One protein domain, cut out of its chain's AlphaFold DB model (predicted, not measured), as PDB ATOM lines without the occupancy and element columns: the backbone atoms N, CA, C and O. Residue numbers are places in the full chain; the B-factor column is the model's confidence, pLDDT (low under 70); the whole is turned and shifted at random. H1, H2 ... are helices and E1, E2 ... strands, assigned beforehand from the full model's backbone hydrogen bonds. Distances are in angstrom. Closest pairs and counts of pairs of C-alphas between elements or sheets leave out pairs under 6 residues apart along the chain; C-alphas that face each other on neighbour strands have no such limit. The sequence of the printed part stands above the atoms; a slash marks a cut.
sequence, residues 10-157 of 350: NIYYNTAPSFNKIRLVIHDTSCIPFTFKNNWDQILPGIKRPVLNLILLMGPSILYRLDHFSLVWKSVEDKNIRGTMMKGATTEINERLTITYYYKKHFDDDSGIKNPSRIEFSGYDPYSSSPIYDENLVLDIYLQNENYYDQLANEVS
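What this domain is: This is residues 10 to 157 of the 350 residues of an uncharacterized protein of Tetranychus urticae (UniProt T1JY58). A single helix, H1, sits between two separate antiparallel sheets, a large, twisted and curled one of five strands and a small one of three strands, while a tail reaches away from this body with residues 145 to 152 sticking out. The large sheet has H1 over one end of its row of strands and the short H3 over another part of the same face, and the short H2 comes next to H3. The printed part has 148 residues, with four named helices and eight named strands in the order E1 E2 E3 H1 H2 E4 E5 E6 H3 E7 E8 H4, and its class is mixed, helices and strands. The small sheet runs E1 E2 E3 and the large one E4 E5 E6 E7 E8. The whole is compact, with a radius of gyration of the C-alphas of 16.2 A and spans of 45 by 42 by 29 A.

Where its parts are: E1, residues 10 to 13, begins at C-alpha 10, (-9.818, 11.425, 104.683). E2 holds residues 22 to 27, 16.0 A, and E3 residues 30 to 35, 16.1 A. H1, residues 50 to 58, begins at C-alpha 50, (-5.547, -0.228, 118.170), and is 12.1 A long. H2 holds residues 62 to 67. E4, residues 74 to 81, is 19.1 A long and bends by 59 degrees at residue 77. E5, residues 84 to 93, measures 27.9 A, and E6, residues 97 to 104, 23.5 A. H3 holds residues 109 to 114. E7, residues 118 to 123, is 16.9 A long, and E8, residues 135 to 140, 16.4 A. H4, residues 151 to 155, ends at C-alpha 155, (-12.492, 8.415, 92.924).

How they stand to each other: In the large sheet E4 and E8 are the edge strands, and from edge to edge the strands' lines turn by 63 degrees and the way across it by 83 degrees. N 79 and O 86 of E4 and E5 are 3.0 A apart, N 91 and O 99 of E5 and E6 2.9 A, N 100 and O 120 of E6 and E7 2.8 A, and N 121 and O 137 of E7 and E8 2.8 A, each within hydrogen-bond range. E4 E5 E6 and E1 E2 E3 are meanders, each strand the antiparallel neighbour of the one before. H1 and H3 on the same face of the large sheet make two layers, a sheet with helices on one face. H1 is over E7 and E8 at a height over the sheet of 10.2 A, and the C-alphas of Val 51 and Glu 135 are the closest of H1 and E8, 6.6 A. H3 is only just over E5 and E6, with 3 C-alphas on each, and runs across the strands; the closest C-alphas of H3 and E6 are those of Gly 112 and Tyr 103, 5.3 A. H2 and H3 only just touch, with 3 pairs of C-alphas within 8 A, the closest those of Leu 63 and Lys 114, 6.9 A. H1 is also on the small sheet, over E2, and stands up from it at 44 degrees; the C-alphas of Leu 57 and Arg 23 are the closest of H1 and E2, 6.8 A. N 12 and O 24 of E1 and E2 are 2.9 A apart, and N 25 and O 32 of E2 and E3 2.9 A, within hydrogen-bond range. Every O i to N i+4 pair is within range in H1, H2 and H4, and 1 of 2 in H3. H4 touches no helix and is on neither sheet.

The domain as a whole: The C-alphas of Thr 29 and His 106, the two farthest apart, are 46.9 A from each other. The printed part has no cut. The links E3 to H1 and E7 to E8 are long. The mean pLDDT of the printed part is 80.6; 33 residues are under 70, among them residues 14 to 20 and 144 to 157.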
ATOM      1  N   ASN A  10      -9.876  12.002 106.019       80.88
ATOM      2  CA  ASN A  10      -9.818  11.425 104.683       80.88
ATOM      3  C   ASN A  10      -8.574  10.543 104.592       80.88
ATOM      4  O   ASN A  10      -7.446  11.030 104.638       80.88
ATOM      5  N   ILE A  11      -8.791   9.233 104.493       82.56
ATOM      6  CA  ILE A  11      -7.725   8.243 104.352       82.56
ATOM      7  C   ILE A  11      -7.716   7.793 102.900       82.56
ATOM      8  O   ILE A  11      -8.707   7.251 102.409       82.56
ATOM      9  N   TYR A  12      -6.594   8.012 102.228       80.31
ATOM     10  CA  TYR A  12      -6.392   7.610 100.846       80.31
ATOM     11  C   TYR A  12      -5.551   6.340 100.785       80.31
ATOM     12  O   TYR A  12      -4.505   6.209 101.436       80.31
ATOM     13  N   TYR A  13      -6.036   5.397  99.985       75.00
ATOM     14  CA  TYR A  13      -5.466   4.069  99.821       75.00
ATOM     15  C   TYR A  13      -4.805   4.003  98.451       75.00
ATOM     16  O   TYR A  13      -5.474   4.195  97.442       75.00
ATOM     17  N   ASN A  14      -3.506   3.717  98.404       67.38
ATOM     18  CA  ASN A  14      -2.853   3.425  97.134       67.38
ATOM     19  C   ASN A  14      -3.026   1.936  96.798       67.38
ATOM     20  O   ASN A  14      -2.777   1.071  97.643       67.38
ATOM     21  N   THR A  15      -3.474   1.655  95.578       56.66
ATOM     22  CA  THR A  15      -3.662   0.305  95.033       56.66
ATOM     23  C   THR A  15      -2.378  -0.269  94.431       56.66
ATOM     24  O   THR A  15      -2.281  -1.482  94.253       56.66
ATOM     25  N   ALA A  16      -1.370   0.566  94.158       60.38
ATOM     26  CA  ALA A  16      -0.085   0.124  93.642       60.38
ATOM     27  C   ALA A  16       0.601  -0.830  94.645       60.38
ATOM     28  O   ALA A  16       0.764  -0.473  95.820       60.38
ATOM     29  N   PRO A  17       1.067  -2.016  94.205       57.22
ATOM     30  CA  PRO A  17       1.642  -3.031  95.092       57.22
ATOM     31  C   PRO A  17       2.794  -2.523  95.973       57.22
ATOM     32  O   PRO A  17       2.897  -2.900  97.139       57.22
ATOM     33  N   SER A  18       3.626  -1.617  95.448       56.94
ATOM     34  CA  SER A  18       4.747  -0.995  96.168       56.94
ATOM     35  C   SER A  18       4.311  -0.057  97.301       56.94
ATOM     36  O   SER A  18       5.050   0.125  98.266       56.94
ATOM     37  N   PHE A  19       3.105   0.508  97.215       57.19
ATOM     38  CA  PHE A  19       2.571   1.502  98.147       57.19
ATOM     39  C   PHE A  19       1.411   0.975  98.996       57.19
ATOM     40  O   PHE A  19       0.860   1.719  99.805       57.19
ATOM     41  N   ASN A  20       1.085  -0.321  98.919       68.69
ATOM     42  CA  ASN A  20       0.043  -0.923  99.756       68.69
ATOM     43  C   ASN A  20       0.365  -0.834 101.267       68.69
ATOM     44  O   ASN A  20      -0.522  -0.992 102.104       68.69
ATOM     45  N   LYS A  21       1.607  -0.497 101.631       78.25
ATOM     46  CA  LYS A  21       2.050  -0.220 103.004       78.25
ATOM     47  C   LYS A  21       1.947   1.252 103.420       78.25
ATOM     48  O   LYS A  21       2.282   1.554 104.553       78.25
ATOM     49  N   ILE A  22       1.518   2.165 102.549       83.06
ATOM     50  CA  ILE A  22       1.423   3.596 102.868       83.06
ATOM     51  C   ILE A  22      -0.031   4.058 102.787       83.06
ATOM     52  O   ILE A  22      -0.744   3.742 101.832       83.06
ATOM     53  N   ARG A  23      -0.489   4.808 103.787       84.00
ATOM     54  CA  ARG A  23      -1.766   5.533 103.755       84.00
ATOM     55  C   ARG A  23      -1.497   7.011 103.847       84.00
ATOM     56  O   ARG A  23      -0.693   7.435 104.668       84.00
ATOM     57  N   LEU A  24      -2.178   7.786 103.019       84.50
ATOM     58  CA  LEU A  24      -2.154   9.229 103.158       84.50
ATOM     59  C   LEU A  24      -3.372   9.647 103.971       84.50
ATOM     60  O   LEU A  24      -4.500   9.444 103.528       84.50
ATOM     61  N   VAL A  25      -3.139  10.196 105.157       86.62
ATOM     62  CA  VAL A  25      -4.199  10.668 106.046       86.62
ATOM     63  C   VAL A  25      -4.235  12.185 105.992       86.62
ATOM     64  O   VAL A  25      -3.238  12.859 106.260       86.62
ATOM     65  N   ILE A  26      -5.400  12.713 105.638       84.06
ATOM     66  CA  ILE A  26      -5.701  14.135 105.649       84.06
ATOM     67  C   ILE A  26      -6.648  14.417 106.811       84.06
ATOM     68  O   ILE A  26      -7.718  13.813 106.907       84.06
ATOM     69  N   HIS A  27      -6.238  15.352 107.663       81.88
ATOM     70  CA  HIS A  27      -6.996  15.851 108.806       81.88
ATOM     71  C   HIS A  27      -6.782  17.363 108.910       81.88
ATOM     72  O   HIS A  27      -5.637  17.816 108.988       81.88
ATOM     73  N   ASP A  28      -7.860  18.142 108.886       77.06
ATOM     74  CA  ASP A  28      -7.821  19.604 108.771       77.06
ATOM     75  C   ASP A  28      -6.952  20.086 107.588       77.06
ATOM     76  O   ASP A  28      -7.281  19.878 106.421       77.06
ATOM     77  N   THR A  29      -5.824  20.735 107.886       73.25
ATOM     78  CA  THR A  29      -4.816  21.214 106.927       73.25
ATOM     79  C   THR A  29      -3.557  20.344 106.910       73.25
ATOM     80  O   THR A  29      -2.616  20.622 106.159       73.25
ATOM     81  N   SER A  30      -3.531  19.294 107.736       77.88
ATOM     82  CA  SER A  30      -2.421  18.357 107.854       77.88
ATOM     83  C   SER A  30      -2.570  17.217 106.859       77.88
ATOM     84  O   SER A  30      -3.663  16.708 106.611       77.88
ATOM     85  N   CYS A  31      -1.439  16.799 106.303       82.94
ATOM     86  CA  CYS A  31      -1.364  15.678 105.385       82.94
ATOM     87  C   CYS A  31      -0.151  14.823 105.741       82.94
ATOM     88  O   CYS A  31       0.990  15.278 105.609       82.94
ATOM     89  N   ILE A  32      -0.405  13.616 106.245       86.12
ATOM     90  CA  ILE A  32       0.599  12.785 106.912       86.12
ATOM     91  C   ILE A  32       0.597  11.386 106.281       86.12
ATOM     92  O   ILE A  32      -0.466  10.767 106.174       86.12
ATOM     93  N   PRO A  33       1.763  10.867 105.859       87.12
ATOM     94  CA  PRO A  33       1.891   9.488 105.430       87.12
ATOM     95  C   PRO A  33       2.017   8.575 106.656       87.12
ATOM     96  O   PRO A  33       2.845   8.806 107.533       87.12
ATOM     97  N   PHE A  34       1.209   7.525 106.688       89.06
ATOM     98  CA  PHE A  34       1.264   6.436 107.657       89.06
ATOM     99  C   PHE A  34       1.883   5.232 106.962       89.06
ATOM    100  O   PHE A  34       1.452   4.870 105.866       89.06
ATOM    101  N   THR A  35       2.878   4.604 107.581       88.38
ATOM    102  CA  THR A  35       3.633   3.491 106.996       88.38
ATOM    103  C   THR A  35       3.461   2.221 107.817       88.38
ATOM    104  O   THR A  35       3.723   2.196 109.017       88.38
ATOM    105  N   PHE A  36       3.077   1.139 107.148       84.81
ATOM    106  CA  PHE A  36       2.934  -0.186 107.726       84.81
ATOM    107  C   PHE A  36       4.205  -1.007 107.524       84.81
ATOM    108  O   PHE A  36       4.642  -1.241 106.392       84.81
ATOM    109  N   LYS A  37       4.787  -1.491 108.619       83.25
ATOM    110  CA  LYS A  37       5.826  -2.531 108.583       83.25
ATOM    111  C   LYS A  37       5.280  -3.797 109.221       83.25
ATOM    112  O   LYS A  37       4.693  -4.617 108.524       83.25
ATOM    113  N   ASN A  38       5.472  -3.892 110.533       80.00
ATOM    114  CA  ASN A  38       4.814  -4.869 111.379       80.00
ATOM    115  C   ASN A  38       3.570  -4.229 111.990       80.00
ATOM    116  O   ASN A  38       2.532  -4.848 111.936       80.00
ATOM    117  N   ASN A  39       3.625  -2.971 112.441       82.31
ATOM    118  CA  ASN A  39       2.446  -2.165 112.766       82.31
ATOM    119  C   ASN A  39       2.428  -0.869 111.933       82.31
ATOM    120  O   ASN A  39       3.356  -0.609 111.154       82.31
ATOM    121  N   TRP A  40       1.369  -0.073 112.092       86.44
ATOM    122  CA  TRP A  40       1.371   1.317 111.639       86.44
ATOM    123  C   TRP A  40       2.280   2.146 112.549       86.44
ATOM    124  O   TRP A  40       2.190   2.062 113.773       86.44
ATOM    125  N   ASP A  41       3.145   2.949 111.938       86.81
ATOM    126  CA  ASP A  41       4.068   3.857 112.623       86.81
ATOM    127  C   ASP A  41       3.367   4.919 113.483       86.81
ATOM    128  O   ASP A  41       3.962   5.445 114.424       86.81
ATOM    129  N   GLN A  42       2.111   5.227 113.166       88.31
ATOM    130  CA  GLN A  42       1.295   6.222 113.845       88.31
ATOM    131  C   GLN A  42      -0.140   5.728 114.061       88.31
ATOM    132  O   GLN A  42      -0.645   4.832 113.379       88.31
ATOM    133  N   ILE A  43      -0.811   6.359 115.022       86.75
ATOM    134  CA  ILE A  43      -2.225   6.148 115.326       86.75
ATOM    135  C   ILE A  43      -3.000   7.371 114.834       86.75
ATOM    136  O   ILE A  43      -2.524   8.501 114.961       86.75
ATOM    137  N   LEU A  44      -4.176   7.147 114.245       88.12
ATOM    138  CA  LEU A  44      -5.071   8.221 113.833       88.12
ATOM    139  C   LEU A  44      -5.372   9.130 115.038       88.12
ATOM    140  O   LEU A  44      -5.661   8.615 116.125       88.12
ATOM    141  N   PRO A  45      -5.319  10.466 114.874       83.06
ATOM    142  CA  PRO A  45      -5.692  11.387 115.940       83.06
ATOM    143  C   PRO A  45      -7.063  11.022 116.539       83.06
ATOM    144  O   PRO A  45      -7.932  10.475 115.869       83.06
ATOM    145  N   GLY A  46      -7.232  11.199 117.849       82.00
ATOM    146  CA  GLY A  46      -8.484  10.858 118.545       82.00
ATOM    147  C   GLY A  46      -8.823   9.357 118.662       82.00
ATOM    148  O   GLY A  46      -9.639   8.995 119.511       82.00
ATOM    149  N   ILE A  47      -8.180   8.459 117.908       85.31
ATOM    150  CA  ILE A  47      -8.435   7.015 117.968       85.31
ATOM    151  C   ILE A  47      -7.475   6.364 118.961       85.31
ATOM    152  O   ILE A  47      -6.298   6.197 118.695       85.31
ATOM    153  N   LYS A  48      -7.975   5.949 120.128       82.56
ATOM    154  CA  LYS A  48      -7.163   5.259 121.159       82.56
ATOM    155  C   LYS A  48      -7.270   3.733 121.116       82.56
ATOM    156  O   LYS A  48      -6.806   3.061 122.028       82.56
ATOM    157  N   ARG A  49      -7.939   3.214 120.092       85.25
ATOM    158  CA  ARG A  49      -8.337   1.817 119.930       85.25
ATOM    159  C   ARG A  49      -7.496   1.170 118.819       85.25
ATOM    160  O   ARG A  49      -7.765   1.464 117.651       85.25
ATOM    161  N   PRO A  50      -6.434   0.406 119.146       86.62
ATOM    162  CA  PRO A  50      -5.547  -0.228 118.170       86.62
ATOM    163  C   PRO A  50      -6.248  -1.030 117.068       86.62
ATOM    164  O   PRO A  50      -5.897  -0.860 115.899       86.62
ATOM    165  N   VAL A  51      -7.251  -1.854 117.396       88.31
ATOM    166  CA  VAL A  51      -7.946  -2.681 116.390       88.31
ATOM    167  C   VAL A  51      -8.776  -1.796 115.468       88.31
ATOM    168  O   VAL A  51      -8.683  -1.918 114.246       88.31
ATOM    169  N   LEU A  52      -9.516  -0.832 116.024       87.81
ATOM    170  CA  LEU A  52     -10.221   0.167 115.219       87.81
ATOM    171  C   LEU A  52      -9.263   0.950 114.304       87.81
ATOM    172  O   LEU A  52      -9.546   1.110 113.118       87.81
ATOM    173  N   ASN A  53      -8.122   1.409 114.825       87.94
ATOM    174  CA  ASN A  53      -7.118   2.140 114.049       87.94
ATOM    175  C   ASN A  53      -6.573   1.298 112.885       87.94
ATOM    176  O   ASN A  53      -6.507   1.777 111.752       87.94
ATOM    177  N   LEU A  54      -6.229   0.035 113.156       87.19
ATOM    178  CA  LEU A  54      -5.774  -0.920 112.149       87.19
ATOM    179  C   LEU A  54      -6.814  -1.075 111.033       87.19
ATOM    180  O   LEU A  54      -6.472  -0.944 109.858       87.19
ATOM    181  N   ILE A  55      -8.080  -1.296 111.394       87.12
ATOM    182  CA  ILE A  55      -9.174  -1.524 110.442       87.12
ATOM    183  C   ILE A  55      -9.453  -0.274 109.602       87.12
ATOM    184  O   ILE A  55      -9.588  -0.382 108.382       87.12
ATOM    185  N   LEU A  56      -9.467   0.917 110.210       87.38
ATOM    186  CA  LEU A  56      -9.647   2.181 109.490       87.38
ATOM    187  C   LEU A  56      -8.513   2.441 108.489       87.38
ATOM    188  O   LEU A  56      -8.780   2.838 107.359       87.38
ATOM    189  N   LEU A  57      -7.257   2.174 108.860       86.25
ATOM    190  CA  LEU A  57      -6.107   2.341 107.964       86.25
ATOM    191  C   LEU A  57      -6.008   1.228 106.907       86.25
ATOM    192  O   LEU A  57      -5.465   1.443 105.820       86.25
ATOM    193  N   MET A  58      -6.553   0.035 107.161       81.31
ATOM    194  CA  MET A  58      -6.747  -0.978 106.119       81.31
ATOM    195  C   MET A  58      -7.836  -0.541 105.129       81.31
ATOM    196  O   MET A  58      -7.655  -0.685 103.918       81.31
ATOM    197  N   GLY A  59      -8.911   0.068 105.615       79.75
ATOM    198  CA  GLY A  59      -9.962   0.631 104.781       79.75
ATOM    199  C   GLY A  59     -10.862  -0.405 104.107       79.75
ATOM    200  O   GLY A  59     -10.834  -1.585 104.450       79.75
ATOM    201  N   PRO A  60     -11.661   0.017 103.112       69.38
ATOM    202  CA  PRO A  60     -12.735  -0.802 102.540       69.38
ATOM    203  C   PRO A  60     -12.243  -2.052 101.795       69.38
ATOM    204  O   PRO A  60     -12.996  -3.003 101.631       69.38
ATOM    205  N   SER A  61     -10.963  -2.102 101.408       64.38
ATOM    206  CA  SER A  61     -10.335  -3.290 100.807       64.38
ATOM    207  C   SER A  61      -9.944  -4.368 101.827       64.38
ATOM    208  O   SER A  61      -9.279  -5.336 101.461       64.38
ATOM    209  N   ILE A  62     -10.327  -4.222 103.101       73.88
ATOM    210  CA  ILE A  62     -10.026  -5.198 104.156       73.88
ATOM    211  C   ILE A  62     -10.485  -6.613 103.789       73.88
ATOM    212  O   ILE A  62      -9.737  -7.553 104.028       73.88
ATOM    213  N   LEU A  63     -11.635  -6.746 103.119       71.06
ATOM    214  CA  LEU A  63     -12.144  -8.021 102.602       71.06
ATOM    215  C   LEU A  63     -11.127  -8.707 101.689       71.06
ATOM    216  O   LEU A  63     -10.699  -9.829 101.940       71.06
ATOM    217  N   TYR A  64     -10.671  -7.982 100.670       70.06
ATOM    218  CA  TYR A  64      -9.739  -8.505  99.681       70.06
ATOM    219  C   TYR A  64      -8.365  -8.794 100.289       70.06
ATOM    220  O   TYR A  64      -7.715  -9.781  99.964       70.06
ATOM    221  N   ARG A  65      -7.907  -7.935 101.204       69.94
ATOM    222  CA  ARG A  65      -6.594  -8.094 101.839       69.94
ATOM    223  C   ARG A  65      -6.545  -9.266 102.803       69.94
ATOM    224  O   ARG A  65      -5.480  -9.856 102.929       69.94
ATOM    225  N   LEU A  66      -7.655  -9.589 103.463       70.31
ATOM    226  CA  LEU A  66      -7.748 -10.754 104.338       70.31
ATOM    227  C   LEU A  66      -7.825 -12.064 103.540       70.31
ATOM    228  O   LEU A  66      -7.197 -13.033 103.951       70.31
ATOM    229  N   ASP A  67      -8.467 -12.063 102.366       60.59
ATOM    230  CA  ASP A  67      -8.531 -13.220 101.447       60.59
ATOM    231  C   ASP A  67      -7.144 -13.663 100.929       60.59
ATOM    232  O   ASP A  67      -6.930 -14.827 100.603       60.59
ATOM    233  N   HIS A  68      -6.164 -12.751 100.888       59.88
ATOM    234  CA  HIS A  68      -4.792 -13.061 100.452       59.88
ATOM    235  C   HIS A  68      -3.947 -13.768 101.515       59.88
ATOM    236  O   HIS A  68      -2.871 -14.281 101.205       59.88
ATOM    237  N   PHE A  69      -4.391 -13.776 102.770       63.34
ATOM    238  CA  PHE A  69      -3.754 -14.590 103.791       63.34
ATOM    239  C   PHE A  69      -4.309 -16.009 103.674       63.34
ATOM    240  O   PHE A  69      -5.510 -16.195 103.513       63.34
ATOM    241  N   SER A  70      -3.448 -17.026 103.774       68.25
ATOM    242  CA  SER A  70      -3.861 -18.436 103.826       68.25
ATOM    243  C   SER A  70      -4.536 -18.758 105.167       68.25
ATOM    244  O   SER A  70      -4.014 -19.523 105.976       68.25
ATOM    245  N   LEU A  71      -5.665 -18.105 105.433       80.50
ATOM    246  CA  LEU A  71      -6.451 -18.236 106.649       80.50
ATOM    247  C   LEU A  71      -7.347 -19.462 106.540       80.50
ATOM    248  O   LEU A  71      -7.998 -19.699 105.523       80.50
ATOM    249  N   VAL A  72      -7.392 -20.237 107.619       86.25
ATOM    250  CA  VAL A  72      -8.313 -21.364 107.740       86.25
ATOM    251  C   VAL A  72      -9.589 -20.852 108.391       86.25
ATOM    252  O   VAL A  72      -9.571 -20.403 109.540       86.25
ATOM    253  N   TRP A  73     -10.691 -20.919 107.650       89.69
ATOM    254  CA  TRP A  73     -12.014 -20.542 108.129       89.69
ATOM    255  C   TRP A  73     -12.722 -21.742 108.759       89.69
ATOM    256  O   TRP A  73     -12.665 -22.860 108.249       89.69
ATOM    257  N   LYS A  74     -13.393 -21.510 109.887       93.06
ATOM    258  CA  LYS A  74     -14.208 -22.498 110.601       93.06
ATOM    259  C   LYS A  74     -15.645 -22.009 110.655       93.06
ATOM    260  O   LYS A  74     -15.882 -20.839 110.939       93.06
ATOM    261  N   SER A  75     -16.603 -22.896 110.408       92.88
ATOM    262  CA  SER A  75     -18.021 -22.554 110.545       92.88
ATOM    263  C   SER A  75     -18.352 -22.196 111.999       92.88
ATOM    264  O   SER A  75     -17.824 -22.805 112.931       92.88
ATOM    265  N   VAL A  76     -19.221 -21.203 112.180       94.88
ATOM    266  CA  VAL A  76     -19.810 -20.841 113.474       94.88
ATOM    267  C   VAL A  76     -21.330 -20.863 113.380       94.88
ATOM    268  O   VAL A  76     -21.895 -21.004 112.296       94.88
ATOM    269  N   GLU A  77     -21.994 -20.733 114.526       94.69
ATOM    270  CA  GLU A  77     -23.451 -20.744 114.595       94.69
ATOM    271  C   GLU A  77     -24.089 -19.671 113.702       94.69
ATOM    272  O   GLU A  77     -23.634 -18.523 113.625       94.69
ATOM    273  N   ASP A  78     -25.185 -20.056 113.048       93.69
ATOM    274  CA  ASP A  78     -25.996 -19.134 112.267       93.69
ATOM    275  C   ASP A  78     -26.544 -18.013 113.160       93.69
ATOM    276  O   ASP A  78     -27.091 -18.255 114.239       93.69
ATOM    277  N   LYS A  79     -26.499 -16.774 112.667       94.94
ATOM    278  CA  LYS A  79     -26.925 -15.589 113.424       94.94
ATOM    279  C   LYS A  79     -28.015 -14.834 112.682       94.94
ATOM    280  O   LYS A  79     -27.942 -14.635 111.469       94.94
ATOM    281  N   ASN A  80     -29.033 -14.380 113.412       93.50
ATOM    282  CA  ASN A  80     -30.023 -13.463 112.859       93.50
ATOM    283  C   ASN A  80     -29.438 -12.049 112.820       93.50
ATOM    284  O   ASN A  80     -29.185 -11.444 113.862       93.50
ATOM    285  N   ILE A  81     -29.230 -11.518 111.618       90.69
ATOM    286  CA  ILE A  81     -28.714 -10.169 111.401       90.69
ATOM    287  C   ILE A  81     -29.720  -9.424 110.533       90.69
ATOM    288  O   ILE A  81     -30.009  -9.822 109.404       90.69
ATOM    289  N   ARG A  82     -30.265  -8.326 111.069       89.38
ATOM    290  CA  ARG A  82     -31.258  -7.477 110.385       89.38
ATOM    291  C   ARG A  82     -32.469  -8.270 109.853       89.38
ATOM    292  O   ARG A  82     -32.939  -8.023 108.747       89.38
ATOM    293  N   GLY A  83     -32.955  -9.244 110.625       89.62
ATOM    294  CA  GLY A  83     -34.123 -10.062 110.273       89.62
ATOM    295  C   GLY A  83     -33.841 -11.191 109.278       89.62
ATOM    296  O   GLY A  83     -34.769 -11.885 108.874       89.62
ATOM    297  N   THR A  84     -32.581 -11.395 108.882       89.69
ATOM    298  CA  THR A  84     -32.164 -12.486 107.996       89.69
ATOM    299  C   THR A  84     -31.250 -13.441 108.753       89.69
ATOM    300  O   THR A  84     -30.251 -13.021 109.334       89.69
ATOM    301  N   MET A  85     -31.560 -14.737 108.721       95.25
ATOM    302  CA  MET A  85     -30.649 -15.770 109.220       95.25
ATOM    303  C   MET A  85     -29.457 -15.908 108.271       95.25
ATOM    304  O   MET A  85     -29.637 -16.202 107.089       95.25
ATOM    305  N   MET A  86     -28.254 -15.710 108.795       95.50
ATOM    306  CA  MET A  86     -26.995 -15.753 108.052       95.50
ATOM    307  C   MET A  86     -26.125 -16.907 108.543       95.50
ATOM    308  O   MET A  86     -26.161 -17.225 109.730       95.50
ATOM    309  N   LYS A  87     -25.348 -17.500 107.631       96.69
ATOM    310  CA  LYS A  87     -24.255 -18.408 107.991       96.69
ATOM    311  C   LYS A  87     -23.088 -17.598 108.527       96.69
ATOM    312  O   LYS A  87     -22.911 -16.451 108.108       96.69
ATOM    313  N   GLY A  88     -22.306 -18.196 109.417       94.81
ATOM    314  CA  GLY A  88     -21.093 -17.594 109.947       94.81
ATOM    315  C   GLY A  88     -19.850 -18.432 109.661       94.81
ATOM    316  O   GLY A  88     -19.882 -19.662 109.744       94.81
ATOM    317  N   ALA A  89     -18.739 -17.753 109.395       94.31
ATOM    318  CA  ALA A  89     -17.406 -18.342 109.348       94.31
ATOM    319  C   ALA A  89     -16.433 -17.471 110.148       94.31
ATOM    320  O   ALA A  89     -16.491 -16.246 110.072       94.31
ATOM    321  N   THR A  90     -15.537 -18.087 110.912       94.12
ATOM    322  CA  THR A  90     -14.561 -17.393 111.754       94.12
ATOM    323  C   THR A  90     -13.140 -17.855 111.477       94.12
ATOM    324  O   THR A  90     -12.907 -19.001 111.083       94.12
ATOM    325  N   THR A  91     -12.181 -16.969 111.695       92.50
ATOM    326  CA  THR A  91     -10.754 -17.268 111.650       92.50
ATOM    327  C   THR A  91     -10.014 -16.426 112.683       92.50
ATOM    328  O   THR A  91     -10.549 -15.447 113.204       92.50
ATOM    329  N   GLU A  92      -8.780 -16.808 112.984       90.31
ATOM    330  CA  GLU A  92      -7.961 -16.156 113.996       90.31
ATOM    331  C   GLU A  92      -6.580 -15.822 113.433       90.31
ATOM    332  O   GLU A  92      -5.935 -16.643 112.781       90.31
ATOM    333  N   ILE A  93      -6.125 -14.597 113.690       87.00
ATOM    334  CA  ILE A  93      -4.817 -14.095 113.276       87.00
ATOM    335  C   ILE A  93      -3.926 -13.988 114.511       87.00
ATOM    336  O   ILE A  93      -4.248 -13.263 115.457       87.00
ATOM    337  N   ASN A  94      -2.785 -14.684 114.476       83.06
ATOM    338  CA  ASN A  94      -1.753 -14.691 115.521       83.06
ATOM    339  C   ASN A  94      -2.288 -14.952 116.942       83.06
ATOM    340  O   ASN A  94      -1.759 -14.377 117.891       83.06
ATOM    341  N   GLU A  95      -3.342 -15.765 117.081       83.94
ATOM    342  CA  GLU A  95      -3.981 -16.089 118.375       83.94
ATOM    343  C   GLU A  95      -4.462 -14.852 119.163       83.94
ATOM    344  O   GLU A  95      -4.514 -14.836 120.393       83.94
ATOM    345  N   ARG A  96      -4.701 -13.739 118.455       87.56
ATOM    346  CA  ARG A  96      -4.953 -12.427 119.067       87.56
ATOM    347  C   ARG A  96      -6.162 -11.726 118.500       87.56
ATOM    348  O   ARG A  96      -6.855 -11.060 119.258       87.56
ATOM    349  N   LEU A  97      -6.402 -11.848 117.197       89.81
ATOM    350  CA  LEU A  97      -7.523 -11.201 116.528       89.81
ATOM    351  C   LEU A  97      -8.421 -12.253 115.894       89.81
ATOM    352  O   LEU A  97      -8.028 -12.912 114.936       89.81
ATOM    353  N   THR A  98      -9.638 -12.362 116.403       93.19
ATOM    354  CA  THR A  98     -10.696 -13.177 115.810       93.19
ATOM    355  C   THR A  98     -11.492 -12.338 114.819       93.19
ATOM    356  O   THR A  98     -11.876 -11.201 115.107       93.19
ATOM    357  N   ILE A  99     -11.751 -12.903 113.644       92.75
ATOM    358  CA  ILE A  99     -12.523 -12.281 112.572       92.75
ATOM    359  C   ILE A  99     -13.659 -13.224 112.208       92.75
ATOM    360  O   ILE A  99     -13.413 -14.349 111.787       92.75
ATOM    361  N   THR A 100     -14.897 -12.756 112.333       94.44
ATOM    362  CA  THR A 100     -16.095 -13.535 112.007       94.44
ATOM    363  C   THR A 100     -16.891 -12.853 110.908       94.44
ATOM    364  O   THR A 100     -17.319 -11.709 111.046       94.44
ATOM    365  N   TYR A 101     -17.097 -13.556 109.802       93.75
ATOM    366  CA  TYR A 101     -17.900 -13.112 108.671       93.75
ATOM    367  C   TYR A 101     -19.278 -13.748 108.742       93.75
ATOM    368  O   TYR A 101     -19.397 -14.949 108.971       93.75
ATOM    369  N   TYR A 102     -20.313 -12.950 108.488       95.19
ATOM    370  CA  TYR A 102     -21.676 -13.440 108.328       95.19
ATOM    371  C   TYR A 102     -22.211 -13.112 106.941       95.19
ATOM    372  O   TYR A 102     -22.179 -11.956 106.508       95.19
ATOM    373  N   TYR A 103     -22.742 -14.122 106.258       94.19
ATOM    374  CA  TYR A 103     -23.201 -14.039 104.872       94.19
ATOM    375  C   TYR A 103     -24.531 -14.764 104.655       94.19
ATOM    376  O   TYR A 103     -24.998 -15.574 105.461       94.19
ATOM    377  N   LYS A 104     -25.199 -14.431 103.549       91.69
ATOM    378  CA  LYS A 104     -26.528 -14.965 103.233       91.69
ATOM    379  C   LYS A 104     -26.449 -16.467 102.936       91.69
ATOM    380  O   LYS A 104     -25.573 -16.909 102.203       91.69
ATOM    381  N   LYS A 105     -27.427 -17.236 103.431       91.12
ATOM    382  CA  LYS A 105     -27.465 -18.712 103.342       91.12
ATOM    383  C   LYS A 105     -27.377 -19.312 101.936       91.12
ATOM    384  O   LYS A 105     -27.025 -20.480 101.822       91.12
ATOM    385  N   HIS A 106     -27.755 -18.556 100.905       88.44
ATOM    386  CA  HIS A 106     -27.730 -19.037  99.522       88.44
ATOM    387  C   HIS A 106     -26.321 -19.074  98.921       88.44
ATOM    388  O   HIS A 106     -26.148 -19.688  97.874       88.44
ATOM    389  N   PHE A 107     -25.338 -18.431  99.556       89.00
ATOM    390  CA  PHE A 107     -23.940 -18.604  99.192       89.00
ATOM    391  C   PHE A 107     -23.390 -19.898  99.812       89.00
ATOM    392  O   PHE A 107     -23.721 -20.263 100.950       89.00
ATOM    393  N   ASP A 108     -22.550 -20.591  99.049       88.88
ATOM    394  CA  ASP A 108     -21.575 -21.528  99.602       88.88
ATOM    395  C   ASP A 108     -20.533 -20.774 100.448       88.88
ATOM    396  O   ASP A 108     -20.516 -19.541 100.475       88.88
ATOM    397  N   ASP A 109     -19.697 -21.505 101.181       84.19
ATOM    398  CA  ASP A 109     -18.803 -20.890 102.163       84.19
ATOM    399  C   ASP A 109     -17.714 -20.026 101.502       84.19
ATOM    400  O   ASP A 109     -17.469 -18.911 101.966       84.19
ATOM    401  N   ASP A 110     -17.156 -20.456 100.365       85.12
ATOM    402  CA  ASP A 110     -16.129 -19.701  99.636       85.12
ATOM    403  C   ASP A 110     -16.701 -18.396  99.060       85.12
ATOM    404  O   ASP A 110     -16.127 -17.313  99.225       85.12
ATOM    405  N   SER A 111     -17.869 -18.471  98.415       87.12
ATOM    406  CA  SER A 111     -18.571 -17.290  97.896       87.12
ATOM    407  C   SER A 111     -19.050 -16.367  99.019       87.12
ATOM    408  O   SER A 111     -19.041 -15.140  98.875       87.12
ATOM    409  N   GLY A 112     -19.473 -16.948 100.142       88.00
ATOM    410  CA  GLY A 112     -20.004 -16.249 101.301       88.00
ATOM    411  C   GLY A 112     -18.960 -15.402 102.020       88.00
ATOM    412  O   GLY A 112     -19.219 -14.238 102.325       88.00
ATOM    413  N   ILE A 113     -17.757 -15.948 102.217       86.88
ATOM    414  CA  ILE A 113     -16.626 -15.236 102.831       86.88
ATOM    415  C   ILE A 113     -16.202 -14.027 101.983       86.88
ATOM    416  O   ILE A 113     -15.824 -12.992 102.530       86.88
ATOM    417  N   LYS A 114     -16.329 -14.109 100.654       85.44
ATOM    418  CA  LYS A 114     -16.030 -12.994  99.736       85.44
ATOM    419  C   LYS A 114     -17.129 -11.928  99.675       85.44
ATOM    420  O   LYS A 114     -16.871 -10.813  99.226       85.44
ATOM    421  N   ASN A 115     -18.336 -12.253 100.144       86.38
ATOM    422  CA  ASN A 115     -19.513 -11.382 100.088       86.38
ATOM    423  C   ASN A 115     -20.244 -11.287 101.447       86.38
ATOM    424  O   ASN A 115     -21.446 -11.589 101.535       86.38
ATOM    425  N   PRO A 116     -19.562 -10.885 102.538       90.25
ATOM    426  CA  PRO A 116     -20.184 -10.827 103.849       90.25
ATOM    427  C   PRO A 116     -21.160  -9.652 103.951       90.25
ATOM    428  O   PRO A 116     -20.946  -8.555 103.446       90.25
ATOM    429  N   SER A 117     -22.251  -9.874 104.676       90.44
ATOM    430  CA  SER A 117     -23.209  -8.829 105.061       90.44
ATOM    431  C   SER A 117     -22.843  -8.158 106.391       90.44
ATOM    432  O   SER A 117     -23.366  -7.083 106.711       90.44
ATOM    433  N   ARG A 118     -21.968  -8.798 107.175       92.19
ATOM    434  CA  ARG A 118     -21.373  -8.271 108.404       92.19
ATOM    435  C   ARG A 118     -20.008  -8.905 108.638       92.19
ATOM    436  O   ARG A 118     -19.838 -10.101 108.413       92.19
ATOM    437  N   ILE A 119     -19.089  -8.108 109.165       92.31
ATOM    438  CA  ILE A 119     -17.823  -8.567 109.727       92.31
ATOM    439  C   ILE A 119     -17.782  -8.181 111.205       92.31
ATOM    440  O   ILE A 119     -18.084  -7.043 111.557       92.31
ATOM    441  N   GLU A 120     -17.391  -9.110 112.063       94.25
ATOM    442  CA  GLU A 120     -17.120  -8.870 113.477       94.25
ATOM    443  C   GLU A 120     -15.630  -9.114 113.734       94.25
ATOM    444  O   GLU A 120     -15.082 -10.134 113.321       94.25
ATOM    445  N   PHE A 121     -14.974  -8.166 114.392       92.44
ATOM    446  CA  PHE A 121     -13.590  -8.262 114.841       92.44
ATOM    447  C   PHE A 121     -13.596  -8.263 116.364       92.44
ATOM    448  O   PHE A 121     -14.178  -7.355 116.959       92.44
ATOM    449  N   SER A 122     -12.960  -9.251 116.984       92.44
ATOM    450  CA  SER A 122     -12.836  -9.341 118.440       92.44
ATOM    451  C   SER A 122     -11.417  -9.725 118.847       92.44
ATOM    452  O   SER A 122     -10.836 -10.622 118.235       92.44
ATOM    453  N   GLY A 123     -10.857  -9.083 119.868       91.06
ATOM    454  CA  GLY A 123      -9.508  -9.362 120.360       91.06
ATOM    455  C   GLY A 123      -8.574  -8.153 120.310       91.06
ATOM    456  O   GLY A 123      -8.987  -7.000 120.424       91.06
ATOM    457  N   TYR A 124      -7.285  -8.432 120.135       87.50
ATOM    458  CA  TYR A 124      -6.189  -7.467 120.193       87.50
ATOM    459  C   TYR A 124      -5.588  -7.218 118.809       87.50
ATOM    460  O   TYR A 124      -5.620  -8.090 117.942       87.50
ATOM    461  N   ASP A 125      -4.946  -6.060 118.620       84.88
ATOM    462  CA  ASP A 125      -4.126  -5.818 117.429       84.88
ATOM    463  C   ASP A 125      -3.017  -6.890 117.350       84.88
ATOM    464  O   ASP A 125      -2.145  -6.939 118.232       84.88
ATOM    465  N   PRO A 126      -3.020  -7.751 116.311       82.94
ATOM    466  CA  PRO A 126      -2.081  -8.864 116.201       82.94
ATOM    467  C   PRO A 126      -0.633  -8.394 116.030       82.94
ATOM    468  O   PRO A 126       0.292  -9.189 116.203       82.94
ATOM    469  N   TYR A 127      -0.428  -7.113 115.721       81.88
ATOM    470  CA  TYR A 127       0.872  -6.494 115.512       81.88
ATOM    471  C   TYR A 127       1.336  -5.605 116.671       81.88
ATOM    472  O   TYR A 127       2.462  -5.100 116.652       81.88
ATOM    473  N   SER A 128       0.500  -5.421 117.695       76.88
ATOM    474  CA  SER A 128       0.881  -4.690 118.901       76.88
ATOM    475  C   SER A 128       1.815  -5.528 119.780       76.88
ATOM    476  O   SER A 128       1.617  -6.727 119.990       76.88
ATOM    477  N   SER A 129       2.829  -4.881 120.360       68.38
ATOM    478  CA  SER A 129       3.716  -5.500 121.352       68.38
ATOM    479  C   SER A 129       3.046  -5.705 122.714       68.38
ATOM    480  O   SER A 129       3.585  -6.432 123.546       68.38
ATOM    481  N   SER A 130       1.877  -5.102 122.951       64.56
ATOM    482  CA  SER A 130       1.178  -5.190 124.229       64.56
ATOM    483  C   SER A 130      -0.328  -5.448 124.037       64.56
ATOM    484  O   SER A 130      -0.983  -4.698 123.300       64.56
ATOM    485  N   PRO A 131      -0.895  -6.493 124.678       64.44
ATOM    486  CA  PRO A 131      -2.319  -6.829 124.617       64.44
ATOM    487  C   PRO A 131      -3.111  -5.939 125.588       64.44
ATOM    488  O   PRO A 131      -3.636  -6.400 126.594       64.44
ATOM    489  N   ILE A 132      -3.114  -4.625 125.347       62.16
ATOM    490  CA  ILE A 132      -3.642  -3.652 126.324       62.16
ATOM    491  C   ILE A 132      -5.175  -3.553 126.256       62.16
ATOM    492  O   ILE A 132      -5.807  -3.249 127.266       62.16
ATOM    493  N   TYR A 133      -5.790  -3.834 125.102       69.00
ATOM    494  CA  TYR A 133      -7.230  -3.651 124.897       69.00
ATOM    495  C   TYR A 133      -7.828  -4.786 124.070       69.00
ATOM    496  O   TYR A 133      -7.479  -4.933 122.900       69.00
ATOM    497  N   ASP A 134      -8.729  -5.554 124.684       80.12
ATOM    498  CA  ASP A 134      -9.654  -6.417 123.952       80.12
ATOM    499  C   ASP A 134     -10.764  -5.534 123.372       80.12
ATOM    500  O   ASP A 134     -11.478  -4.828 124.096       80.12
ATOM    501  N   GLU A 135     -10.858  -5.507 122.050       88.25
ATOM    502  CA  GLU A 135     -11.791  -4.679 121.308       88.25
ATOM    503  C   GLU A 135     -12.789  -5.541 120.557       88.25
ATOM    504  O   GLU A 135     -12.421  -6.528 119.937       88.25
ATOM    505  N   ASN A 136     -14.048  -5.105 120.538       90.88
ATOM    506  CA  ASN A 136     -15.090  -5.690 119.706       90.88
ATOM    507  C   ASN A 136     -15.599  -4.635 118.720       90.88
ATOM    508  O   ASN A 136     -16.166  -3.617 119.131       90.88
ATOM    509  N   LEU A 137     -15.394  -4.868 117.424       90.62
ATOM    510  CA  LEU A 137     -15.853  -4.004 116.340       90.62
ATOM    511  C   LEU A 137     -16.788  -4.771 115.410       90.62
ATOM    512  O   LEU A 137     -16.487  -5.878 114.977       90.62
ATOM    513  N   VAL A 138     -17.902  -4.141 115.047       91.50
ATOM    514  CA  VAL A 138     -18.857  -4.682 114.081       91.50
ATOM    515  C   VAL A 138     -18.921  -3.754 112.876       91.50
ATOM    516  O   VAL A 138     -19.207  -2.566 113.016       91.50
ATOM    517  N   LEU A 139     -18.671  -4.308 111.692       89.38
ATOM    518  CA  LEU A 139     -18.806  -3.635 110.409       89.38
ATOM    519  C   LEU A 139     -20.017  -4.208 109.670       89.38
ATOM    520  O   LEU A 139     -20.007  -5.358 109.230       89.38
ATOM    521  N   ASP A 140     -21.049  -3.388 109.504       89.12
ATOM    522  CA  ASP A 140     -22.219  -3.737 108.708       89.12
ATOM    523  C   ASP A 140     -22.061  -3.315 107.252       89.12
ATOM    524  O   ASP A 140     -21.852  -2.141 106.949       89.12
ATOM    525  N   ILE A 141     -22.210  -4.283 106.347       85.44
ATOM    526  CA  ILE A 141     -22.105  -4.063 104.906       85.44
ATOM    527  C   ILE A 141     -23.519  -4.049 104.329       85.44
ATOM    528  O   ILE A 141     -24.228  -5.059 104.315       85.44
ATOM    529  N   TYR A 142     -23.943  -2.868 103.885       81.38
ATOM    530  CA  TYR A 142     -25.252  -2.654 103.265       81.38
ATOM    531  C   TYR A 142     -25.209  -2.827 101.747       81.38
ATOM    532  O   TYR A 142     -26.172  -3.312 101.156       81.38
ATOM    533  N   LEU A 143     -24.091  -2.446 101.130       74.25
ATOM    534  CA  LEU A 143     -23.862  -2.536  99.697       74.25
ATOM    535  C   LEU A 143     -22.382  -2.838  99.448       74.25
ATOM    536  O   LEU A 143     -21.517  -2.086  99.896       74.25
ATOM    537  N   GLN A 144     -22.112  -3.914  98.716       68.81
ATOM    538  CA  GLN A 144     -20.814  -4.201  98.110       68.81
ATOM    539  C   GLN A 144     -21.007  -4.015  96.609       68.81
ATOM    540  O   GLN A 144     -21.755  -4.764  95.985       68.81
ATOM    541  N   ASN A 145     -20.428  -2.952  96.057       62.78
ATOM    542  CA  ASN A 145     -20.472  -2.683  94.627       62.78
ATOM    543  C   ASN A 145     -19.044  -2.716  94.090       62.78
ATOM    544  O   ASN A 145     -18.264  -1.792  94.320       62.78
ATOM    545  N   GLU A 146     -18.705  -3.805  93.413       57.19
ATOM    546  CA  GLU A 146     -17.442  -3.956  92.706       57.19
ATOM    547  C   GLU A 146     -17.671  -3.522  91.264       57.19
ATOM    548  O   GLU A 146     -18.002  -4.322  90.391       57.19
ATOM    549  N   ASN A 147     -17.550  -2.220  91.003       51.75
ATOM    550  CA  ASN A 147     -17.538  -1.762  89.622       51.75
ATOM    551  C   ASN A 147     -16.204  -2.194  88.999       51.75
ATOM    552  O   ASN A 147     -15.157  -1.621  89.286       51.75
ATOM    553  N   TYR A 148     -16.259  -3.229  88.156       45.53
ATOM    554  CA  TYR A 148     -15.121  -3.779  87.405       45.53
ATOM    555  C   TYR A 148     -14.510  -2.765  86.420       45.53
ATOM    556  O   TYR A 148     -13.386  -2.935  85.958       45.53
ATOM    557  N   TYR A 149     -15.239  -1.693  86.101       46.06
ATOM    558  CA  TYR A 149     -14.755  -0.613  85.251       46.06
ATOM    559  C   TYR A 149     -14.069   0.464  86.090       46.06
ATOM    560  O   TYR A 149     -14.680   0.974  87.025       46.06
ATOM    561  N   ASP A 150     -12.834   0.794  85.693       44.78
ATOM    562  CA  ASP A 150     -11.853   1.854  86.029       44.78
ATOM    563  C   ASP A 150     -12.281   3.163  86.750       44.78
ATOM    564  O   ASP A 150     -11.452   4.039  86.999       44.78
ATOM    565  N   GLN A 151     -13.544   3.352  87.116       47.94
ATOM    566  CA  GLN A 151     -14.075   4.548  87.765       47.94
ATOM    567  C   GLN A 151     -13.657   4.665  89.234       47.94
ATOM    568  O   GLN A 151     -13.357   5.773  89.672       47.94
ATOM    569  N   LEU A 152     -13.526   3.553  89.973       50.09
ATOM    570  CA  LEU A 152     -13.146   3.626  91.391       50.09
ATOM    571  C   LEU A 152     -11.739   4.215  91.570       50.09
ATOM    572  O   LEU A 152     -11.527   5.014  92.472       50.09
ATOM    573  N   ALA A 153     -10.789   3.881  90.687       48.09
ATOM    574  CA  ALA A 153      -9.421   4.404  90.739       48.09
ATOM    575  C   ALA A 153      -9.362   5.936  90.575       48.09
ATOM    576  O   ALA A 153      -8.506   6.582  91.180       48.09
ATOM    577  N   ASN A 154     -10.302   6.521  89.825       48.34
ATOM    578  CA  ASN A 154     -10.418   7.971  89.667       48.34
ATOM    579  C   ASN A 154     -11.058   8.646  90.900       48.34
ATOM    580  O   ASN A 154     -10.790   9.815  91.164       48.34
ATOM    581  N   GLU A 155     -11.836   7.912  91.703       51.56
ATOM    582  CA  GLU A 155     -12.492   8.415  92.924       51.56
ATOM    583  C   GLU A 155     -11.595   8.394  94.180       51.56
ATOM    584  O   GLU A 155     -11.915   9.051  95.171       51.56
ATOM    585  N   VAL A 156     -10.456   7.683  94.167       59.62
ATOM    586  CA  VAL A 156      -9.525   7.603  95.323       59.62
ATOM    587  C   VAL A 156      -8.455   8.705  95.302       59.62
ATOM    588  O   VAL A 156      -7.513   8.683  96.095       59.62
ATOM    589  N   SER A 157      -8.562   9.689  94.411       66.50
ATOM    590  CA  SER A 157      -7.571  10.766  94.334       66.50
ATOM    591  C   SER A 157      -7.740  11.765  95.489       66.50
ATOM    592  O   SER A 157      -8.868  12.149  95.816       66.50
TER     593      SER A 157